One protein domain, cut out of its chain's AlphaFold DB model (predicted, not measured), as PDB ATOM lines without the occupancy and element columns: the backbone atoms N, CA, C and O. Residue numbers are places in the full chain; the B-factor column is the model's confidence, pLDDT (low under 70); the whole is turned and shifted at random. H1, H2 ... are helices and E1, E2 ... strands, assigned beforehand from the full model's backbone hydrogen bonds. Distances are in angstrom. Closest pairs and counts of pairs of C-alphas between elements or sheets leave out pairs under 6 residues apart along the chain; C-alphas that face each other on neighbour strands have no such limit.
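What this domain is: This is residues 28 to 92 of the 92 residues of the protein "Mitochondrial inner membrane protease subunit 2" of Triticum urartu (UniProt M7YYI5). A strongly twisted sheet of three strands, E1, E2 and E5, makes one end and the middle of this domain, and a separate small hairpin of two strands, E3 and E4, makes the other end. E5 lies nearest the middle, the long strand E2 bends as it passes from E1 to E5, and the one short helix, H1, lies near E5. The printed part has 65 residues, with five named strands and then one named helix in the order E1, E2, E3, E4, E5, H1; the strand order in the larger sheet is E1, E2, E5, and both sheets are antiparallel. The class is mostly strand, though under half of the residues are in named elements. The whole is compact, with a radius of gyration of the C-alphas of 11.2 A and spans of 31 by 27 by 21 A.

Where its parts are: Begin with E2, residues 42 to 49, the longest strand: find C-alpha 42 at (48.752, -47.957, 14.864) and go 19.4 A to C-alpha 49 at (31.645, -56.757, 17.179). Before it comes E1, residues 30 to 34, 13.7 A long; E5, residues 70 to 74, is 13.5 A long. Look for the smaller sheet in E3, residues 54 to 57, and E4, residues 62 to 65. H1, residues 84 to 87, ends at C-alpha 87, at (33.753, -43.212, 12.363).

How they stand to each other: In the larger sheet E2 is the inner strand, and it bends by 61 degrees at residue 46. Its pairing is staggered: residues 42 to 46 pair with E1, and residues 46 to 49 pair with E5. E1 and E2 form a hairpin, where N 31 and O 45 are 2.8 A apart, within hydrogen-bond range. Between E2 and E5, also antiparallel, look at N 48 and O 72, 2.8 A apart. Residues 70 to 71 of E5 also pair, antiparallel, with residues 90 to 91. H1 only grazes this sheet, with its residues 84 to 86; its closest C-alphas to E5 are those of Val 73 and Ser 84, 5.5 A apart. H1 is too short for an O i to N i+4 pair, and its one O i to N i+3 pair is not within range. Farther out, E3 and E4 form a hairpin, with N 57 and O 62 at 2.8 A. E3 and E5 are only just apart, with a closest distance of 8.1 A.

The domain as a whole: The two C-alphas farthest apart are those of Arg 40 and Glu 61, at 32.7 A. The printed part has no cut, and no link is long. It ends at Ile 92, the chain's last residue. The mean pLDDT of the printed part is 93.2, and no printed residue is under 70.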
ATOM      1  N   GLY A  28      36.000 -59.258  22.619       95.00
ATOM      2  CA  GLY A  28      36.705 -58.965  23.860       95.00
ATOM      3  C   GLY A  28      38.228 -58.922  23.728       95.00
ATOM      4  O   GLY A  28      38.874 -58.386  24.632       95.00
ATOM      5  N   GLU A  29      38.812 -59.407  22.629       94.88
ATOM      6  CA  GLU A  29      40.255 -59.298  22.401       94.88
ATOM      7  C   GLU A  29      40.704 -57.845  22.217       94.88
ATOM      8  O   GLU A  29      40.002 -57.013  21.640       94.88
ATOM      9  N   VAL A  30      41.906 -57.544  22.708       94.81
ATOM     10  CA  VAL A  30      42.582 -56.272  22.442       94.81
ATOM     11  C   VAL A  30      43.389 -56.434  21.163       94.81
ATOM     12  O   VAL A  30      44.274 -57.287  21.079       94.81
ATOM     13  N   VAL A  31      43.077 -55.613  20.168       94.19
ATOM     14  CA  VAL A  31      43.625 -55.708  18.816       94.19
ATOM     15  C   VAL A  31      44.442 -54.469  18.474       94.19
ATOM     16  O   VAL A  31      44.176 -53.367  18.958       94.19
ATOM     17  N   VAL A  32      45.452 -54.665  17.625       93.56
ATOM     18  CA  VAL A  32      46.285 -53.592  17.076       93.56
ATOM     19  C   VAL A  32      46.019 -53.487  15.584       93.56
ATOM     20  O   VAL A  32      46.229 -54.460  14.861       93.56
ATOM     21  N   PHE A  33      45.620 -52.310  15.119       88.00
ATOM     22  CA  PHE A  33      45.320 -52.052  13.710       88.00
ATOM     23  C   PHE A  33      45.987 -50.770  13.230       88.00
ATOM     24  O   PHE A  33      46.504 -49.976  14.016       88.00
ATOM     25  N   VAL A  34      46.051 -50.617  11.910       89.94
ATOM     26  CA  VAL A  34      46.490 -49.376  11.271       89.94
ATOM     27  C   VAL A  34      45.370 -48.357  11.431       89.94
ATOM     28  O   VAL A  34      44.218 -48.686  11.163       89.94
ATOM     29  N   SER A  35      45.693 -47.142  11.870       87.56
ATOM     30  CA  SER A  35      44.666 -46.117  12.050       87.56
ATOM     31  C   SER A  35      43.995 -45.792  10.705       87.56
ATOM     32  O   SER A  35      44.706 -45.565   9.716       87.56
ATOM     33  N   PRO A  36      42.652 -45.722  10.641       83.81
ATOM     34  CA  PRO A  36      41.949 -45.328   9.423       83.81
ATOM     35  C   PRO A  36      42.143 -43.839   9.090       83.81
ATOM     36  O   PRO A  36      42.020 -43.456   7.932       83.81
ATOM     37  N   SER A  37      42.473 -42.994  10.077       85.06
ATOM     38  CA  SER A  37      42.748 -41.561   9.872       85.06
ATOM     39  C   SER A  37      44.209 -41.247   9.551       85.06
ATOM     40  O   SER A  37      44.496 -40.212   8.954       85.06
ATOM     41  N   ASP A  38      45.134 -42.125   9.938       88.69
ATOM     42  CA  ASP A  38      46.563 -41.980   9.669       88.69
ATOM     43  C   ASP A  38      47.214 -43.355   9.482       88.69
ATOM     44  O   ASP A  38      47.625 -44.017  10.433       88.69
ATOM     45  N   HIS A  39      47.388 -43.767   8.228       88.00
ATOM     46  CA  HIS A  39      47.937 -45.084   7.900       88.00
ATOM     47  C   HIS A  39      49.406 -45.298   8.311       88.00
ATOM     48  O   HIS A  39      49.958 -46.381   8.100       88.00
ATOM     49  N   ARG A  40      50.067 -44.282   8.879       93.38
ATOM     50  CA  ARG A  40      51.427 -44.388   9.427       93.38
ATOM     51  C   ARG A  40      51.431 -44.760  10.906       93.38
ATOM     52  O   ARG A  40      52.467 -45.202  11.405       93.38
ATOM     53  N   SER A  41      50.302 -44.615  11.596       91.88
ATOM     54  CA  SER A  41      50.158 -44.949  13.007       91.88
ATOM     55  C   SER A  41      49.342 -46.222  13.216       91.88
ATOM     56  O   SER A  41      48.599 -46.696  12.352       91.88
ATOM     57  N   ARG A  42      49.537 -46.821  14.393       92.12
ATOM     58  CA  ARG A  42      48.752 -47.957  14.864       92.12
ATOM     59  C   ARG A  42      47.996 -47.569  16.114       92.12
ATOM     60  O   ARG A  42      48.524 -46.858  16.966       92.12
ATOM     61  N   THR A  43      46.792 -48.090  16.233       92.94
ATOM     62  CA  THR A  43      45.907 -47.895  17.376       92.94
ATOM     63  C   THR A  43      45.690 -49.224  18.082       92.94
ATOM     64  O   THR A  43      45.832 -50.297  17.495       92.94
ATOM     65  N   ILE A  44      45.373 -49.143  19.373       94.50
ATOM     66  CA  ILE A  44      45.025 -50.289  20.212       94.50
ATOM     67  C   ILE A  44      43.598 -50.060  20.686       94.50
ATOM     68  O   ILE A  44      43.333 -49.031  21.309       94.50
ATOM     69  N   LYS A  45      42.688 -50.986  20.382       95.38
ATOM     70  CA  LYS A  45      41.296 -50.957  20.858       95.38
ATOM     71  C   LYS A  45      40.822 -52.370  21.180       95.38
ATOM     72  O   LYS A  45      41.498 -53.350  20.863       95.38
ATOM     73  N   ARG A  46      39.650 -52.475  21.797       96.62
ATOM     74  CA  ARG A  46      38.979 -53.741  22.076       96.62
ATOM     75  C   ARG A  46      38.002 -54.080  20.961       96.62
ATOM     76  O   ARG A  46      37.226 -53.229  20.542       96.62
ATOM     77  N   LEU A  47      38.026 -55.329  20.508       96.31
ATOM     78  CA  LEU A  47      37.082 -55.866  19.539       96.31
ATOM     79  C   LEU A  47      35.729 -56.118  20.209       96.31
ATOM     80  O   LEU A  47      35.617 -56.969  21.089       96.31
ATOM     81  N   ILE A  48      34.703 -55.386  19.793       97.12
ATOM     82  CA  ILE A  48      33.355 -55.459  20.369       97.12
ATOM     83  C   ILE A  48      32.419 -56.269  19.472       97.12
ATOM     84  O   ILE A  48      31.642 -57.077  19.976       97.12
ATOM     85  N   GLY A  49      32.514 -56.094  18.150       96.44
ATOM     86  CA  GLY A  49      31.645 -56.757  17.179       96.44
ATOM     87  C   GLY A  49      32.406 -57.297  15.972       96.44
ATOM     88  O   GLY A  49      33.393 -56.711  15.526       96.44
ATOM     89  N   LEU A  50      31.930 -58.424  15.455       96.25
ATOM     90  CA  LEU A  50      32.471 -59.156  14.312       96.25
ATOM     91  C   LEU A  50      31.591 -58.974  13.060       96.25
ATOM     92  O   LEU A  50      30.453 -58.508  13.178       96.25
ATOM     93  N   PRO A  51      32.087 -59.352  11.864       96.31
ATOM     94  CA  PRO A  51      31.294 -59.347  10.642       96.31
ATOM     95  C   PRO A  51      29.916 -59.986  10.835       96.31
ATOM     96  O   PRO A  51      29.793 -61.074  11.399       96.31
ATOM     97  N   GLY A  52      28.872 -59.296  10.378       96.19
ATOM     98  CA  GLY A  52      27.494 -59.770  10.460       96.19
ATOM     99  C   GLY A  52      26.759 -59.453  11.765       96.19
ATOM    100  O   GLY A  52      25.529 -59.565  11.780       96.19
ATOM    101  N   ASP A  53      27.458 -59.017  12.817       97.31
ATOM    102  CA  ASP A  53      26.837 -58.633  14.089       97.31
ATOM    103  C   ASP A  53      25.965 -57.386  13.962       97.31
ATOM    104  O   ASP A  53      26.176 -56.535  13.098       97.31
ATOM    105  N   TRP A  54      25.012 -57.247  14.882       97.69
ATOM    106  CA  TRP A  54      24.232 -56.028  15.071       97.69
ATOM    107  C   TRP A  54      24.694 -55.306  16.332       97.69
ATOM    108  O   TRP A  54      24.650 -55.878  17.420       97.69
ATOM    109  N   ILE A  55      25.111 -54.050  16.185       96.69
ATOM    110  CA  ILE A  55      25.582 -53.189  17.273       96.69
ATOM    111  C   ILE A  55      24.604 -52.031  17.467       96.69
ATOM    112  O   ILE A  55      24.124 -51.435  16.501       96.69
ATOM    113  N   SER A  56      24.323 -51.712  18.728       95.62
ATOM    114  CA  SER A  56      23.628 -50.481  19.094       95.62
ATOM    115  C   SER A  56      24.644 -49.348  19.202       95.62
ATOM    116  O   SER A  56      25.688 -49.514  19.828       95.62
ATOM    117  N   VAL A  57      24.329 -48.202  18.601       93.81
ATOM    118  CA  VAL A  57      25.104 -46.961  18.688       93.81
ATOM    119  C   VAL A  57      24.216 -45.919  19.377       93.81
ATOM    120  O   VAL A  57      23.509 -45.180  18.687       93.81
ATOM    121  N   PRO A  58      24.200 -45.877  20.725       88.75
ATOM    122  CA  PRO A  58      23.254 -45.056  21.482       88.75
ATOM    123  C   PRO A  58      23.332 -43.571  21.130       88.75
ATOM    124  O   PRO A  58      22.300 -42.947  20.918       88.75
ATOM    125  N   ASP A  59      24.546 -43.041  20.955       87.69
ATOM    126  CA  ASP A  59      24.783 -41.628  20.618       87.69
ATOM    127  C   ASP A  59      24.167 -41.204  19.275       87.69
ATOM    128  O   ASP A  59      24.022 -40.016  19.000       87.69
ATOM    129  N   LYS A  60      23.836 -42.176  18.418       89.31
ATOM    130  CA  LYS A  60      23.210 -41.961  17.108       89.31
ATOM    131  C   LYS A  60      21.783 -42.509  17.042       89.31
ATOM    132  O   LYS A  60      21.199 -42.490  15.965       89.31
ATOM    133  N   GLU A  61      21.258 -43.025  18.157       93.25
ATOM    134  CA  GLU A  61      19.963 -43.716  18.244       93.25
ATOM    135  C   GLU A  61      19.774 -44.773  17.136       93.25
ATOM    136  O   GLU A  61      18.695 -44.952  16.574       93.25
ATOM    137  N   GLU A  62      20.853 -45.487  16.802       93.56
ATOM    138  CA  GLU A  62      20.913 -46.375  15.641       93.56
ATOM    139  C   GLU A  62      21.262 -47.809  16.052       93.56
ATOM    140  O   GLU A  62      22.060 -48.048  16.960       93.56
ATOM    141  N   ILE A  63      20.705 -48.783  15.332       96.19
ATOM    142  CA  ILE A  63      21.191 -50.163  15.325       96.19
ATOM    143  C   ILE A  63      21.780 -50.443  13.942       96.19
ATOM    144  O   ILE A  63      21.089 -50.332  12.930       96.19
ATOM    145  N   ARG A  64      23.059 -50.820  13.896       95.38
ATOM    146  CA  ARG A  64      23.807 -51.038  12.654       95.38
ATOM    147  C   ARG A  64      24.288 -52.478  12.554       95.38
ATOM    148  O   ARG A  64      24.848 -53.015  13.507       95.38
ATOM    149  N   LYS A  65      24.135 -53.075  11.370       97.56
ATOM    150  CA  LYS A  65      24.802 -54.334  11.028       97.56
ATOM    151  C   LYS A  65      26.241 -54.065  10.600       97.56
ATOM    152  O   LYS A  65      26.477 -53.201   9.755       97.56
ATOM    153  N   ILE A  66      27.185 -54.818  11.144       97.38
ATOM    154  CA  ILE A  66      28.589 -54.777  10.742       97.38
ATOM    155  C   ILE A  66      28.728 -55.475   9.378       97.38
ATOM    156  O   ILE A  66      28.333 -56.641   9.257       97.38
ATOM    157  N   PRO A  67      29.252 -54.796   8.338       97.31
ATOM    158  CA  PRO A  67      29.458 -55.408   7.029       97.31
ATOM    159  C   PRO A  67      30.456 -56.568   7.069       97.31
ATOM    160  O   PRO A  67      31.322 -56.639   7.942       97.31
ATOM    161  N   GLU A  68      30.385 -57.448   6.072       95.25
ATOM    162  CA  GLU A  68      31.437 -58.444   5.857       95.25
ATOM    163  C   GLU A  68      32.806 -57.768   5.672       95.25
ATOM    164  O   GLU A  68      32.911 -56.669   5.114       95.25
ATOM    165  N   GLY A  69      33.861 -58.405   6.185       93.31
ATOM    166  CA  GLY A  69      35.221 -57.849   6.175       93.31
ATOM    167  C   GLY A  69      35.440 -56.644   7.098       93.31
ATOM    168  O   GLY A  69      36.493 -56.014   7.017       93.31
ATOM    169  N   HIS A  70      34.474 -56.316   7.964       95.12
ATOM    170  CA  HIS A  70      34.580 -55.219   8.924       95.12
ATOM    171  C   HIS A  70      34.321 -55.684  10.357       95.12
ATOM    172  O   HIS A  70      33.631 -56.671  10.601       95.12
ATOM    173  N   CYS A  71      34.856 -54.944  11.319       95.50
ATOM    174  CA  CYS A  71      34.645 -55.140  12.744       95.50
ATOM    175  C   CYS A  71      34.240 -53.835  13.429       95.50
ATOM    176  O   CYS A  71      34.359 -52.748  12.867       95.50
ATOM    177  N   TRP A  72      33.755 -53.947  14.662       96.56
ATOM    178  CA  TRP A  72      33.492 -52.805  15.528       96.56
ATOM    179  C   TRP A  72      34.444 -52.842  16.710       96.56
ATOM    180  O   TRP A  72      34.507 -53.845  17.428       96.56
ATOM    181  N   VAL A  73      35.176 -51.751  16.914       96.19
ATOM    182  CA  VAL A  73      36.198 -51.636  17.951       96.19
ATOM    183  C   VAL A  73      35.971 -50.392  18.795       96.19
ATOM    184  O   VAL A  73      35.601 -49.334  18.290       96.19
ATOM    185  N   GLU A  74      36.223 -50.507  20.095       96.31
ATOM    186  CA  GLU A  74      36.073 -49.401  21.039       96.31
ATOM    187  C   GLU A  74      37.270 -49.326  21.979       96.31
ATOM    188  O   GLU A  74      37.864 -50.334  22.365       96.31
ATOM    189  N   GLY A  75      37.663 -48.104  22.331       95.81
ATOM    190  CA  GLY A  75      38.650 -47.885  23.380       95.81
ATOM    191  C   GLY A  75      37.997 -47.973  24.752       95.81
ATOM    192  O   GLY A  75      36.905 -47.435  24.952       95.81
ATOM    193  N   ASP A  76      38.707 -48.585  25.702       94.38
ATOM    194  CA  ASP A  76      38.227 -48.776  27.078       94.38
ATOM    195  C   ASP A  76      37.983 -47.433  27.806       94.38
ATOM    196  O   ASP A  76      37.109 -47.339  28.664       94.38
ATOM    197  N   ASN A  77      38.698 -46.363  27.428       93.56
ATOM    198  CA  ASN A  77      38.412 -44.998  27.880       93.56
ATOM    199  C   ASN A  77      37.451 -44.292  26.909       93.56
ATOM    200  O   ASN A  77      37.877 -43.522  26.043       93.56
ATOM    201  N   GLY A  78      36.156 -44.593  27.035       87.94
ATOM    202  CA  GLY A  78      35.165 -44.232  26.023       87.94
ATOM    203  C   GLY A  78      35.041 -42.739  25.718       87.94
ATOM    204  O   GLY A  78      34.940 -42.366  24.556       87.94
ATOM    205  N   SER A  79      35.145 -41.876  26.730       88.56
ATOM    206  CA  SER A  79      35.007 -40.420  26.567       88.56
ATOM    207  C   SER A  79      36.173 -39.756  25.827       88.56
ATOM    208  O   SER A  79      36.015 -38.655  25.308       88.56
ATOM    209  N   ALA A  80      37.338 -40.404  25.774       90.56
ATOM    210  CA  ALA A  80      38.541 -39.879  25.126       90.56
ATOM    211  C   ALA A  80      38.909 -40.633  23.839       90.56
ATOM    212  O   ALA A  80      39.888 -40.300  23.169       90.56
ATOM    213  N   SER A  81      38.173 -41.694  23.511       91.31
ATOM    214  CA  SER A  81      38.551 -42.612  22.452       91.31
ATOM    215  C   SER A  81      37.930 -42.216  21.117       91.31
ATOM    216  O   SER A  81      36.718 -42.244  20.943       91.31
ATOM    217  N   TRP A  82      38.784 -41.931  20.133       92.81
ATOM    218  CA  TRP A  82      38.384 -41.916  18.727       92.81
ATOM    219  C   TRP A  82      38.400 -43.357  18.190       92.81
ATOM    220  O   TRP A  82      39.472 -43.969  18.114       92.81
ATOM    221  N   ASP A  83      37.221 -43.926  17.934       94.25
ATOM    222  CA  ASP A  83      36.994 -45.330  17.542       94.25
ATOM    223  C   ASP A  83      35.690 -45.517  16.735       94.25
ATOM    224  O   ASP A  83      35.121 -44.532  16.255       94.25
ATOM    225  N   SER A  84      35.198 -46.754  16.576       95.12
ATOM    226  CA  SER A  84      34.055 -47.052  15.706       95.12
ATOM    227  C   SER A  84      32.777 -46.282  16.048       95.12
ATOM    228  O   SER A  84      31.979 -46.002  15.153       95.12
ATOM    229  N   ARG A  85      32.590 -45.833  17.297       93.94
ATOM    230  CA  ARG A  85      31.467 -44.943  17.654       93.94
ATOM    231  C   ARG A  85      31.516 -43.622  16.881       93.94
ATOM    232  O   ARG A  85      30.484 -43.090  16.467       93.94
ATOM    233  N   SER A  86      32.728 -43.131  16.630       91.88
ATOM    234  CA  SER A  86      32.986 -41.901  15.883       91.88
ATOM    235  C   SER A  86      32.826 -42.118  14.378       91.88
ATOM    236  O   SER A  86      32.024 -41.431  13.739       91.88
ATOM    237  N   TYR A  87      33.556 -43.087  13.814       90.88
ATOM    238  CA  TYR A  87      33.753 -43.212  12.363       90.88
ATOM    239  C   TYR A  87      33.121 -44.456  11.716       90.88
ATOM    240  O   TYR A  87      33.104 -44.558  10.493       90.88
ATOM    241  N   GLY A  88      32.543 -45.366  12.500       94.06
ATOM    242  CA  GLY A  88      31.913 -46.596  12.015       94.06
ATOM    243  C   GLY A  88      32.836 -47.825  12.018       94.06
ATOM    244  O   GLY A  88      33.887 -47.812  12.657       94.06
ATOM    245  N   PRO A  89      32.424 -48.922  11.356       94.94
ATOM    246  CA  PRO A  89      33.178 -50.176  11.342       94.94
ATOM    247  C   PRO A  89      34.570 -50.046  10.700       94.94
ATOM    248  O   PRO A  89      34.709 -49.405   9.660       94.94
ATOM    249  N   ASP A  90      35.568 -50.714  11.279       92.19
ATOM    250  CA  ASP A  90      36.939 -50.800  10.760       92.19
ATOM    251  C   ASP A  90      37.125 -52.036   9.872       92.19
ATOM    252  O   ASP A  90      36.560 -53.095  10.146       92.19
ATOM    253  N   THR A  91      37.944 -51.931   8.825       90.69
ATOM    254  CA  THR A  91      38.320 -53.074   7.976       90.69
ATOM    255  C   THR A  91      39.290 -54.001   8.718       90.69
ATOM    256  O   THR A  91      40.236 -53.521   9.346       90.69
ATOM    257  N   ILE A  92      39.060 -55.318   8.642       83.38
ATOM    258  CA  ILE A  92      39.889 -56.355   9.299       83.38
ATOM    259  C   ILE A  92      40.923 -56.961   8.350       83.38
ATOM    260  O   ILE A  92      40.597 -57.138   7.155       83.38
TER     261      ILE A  92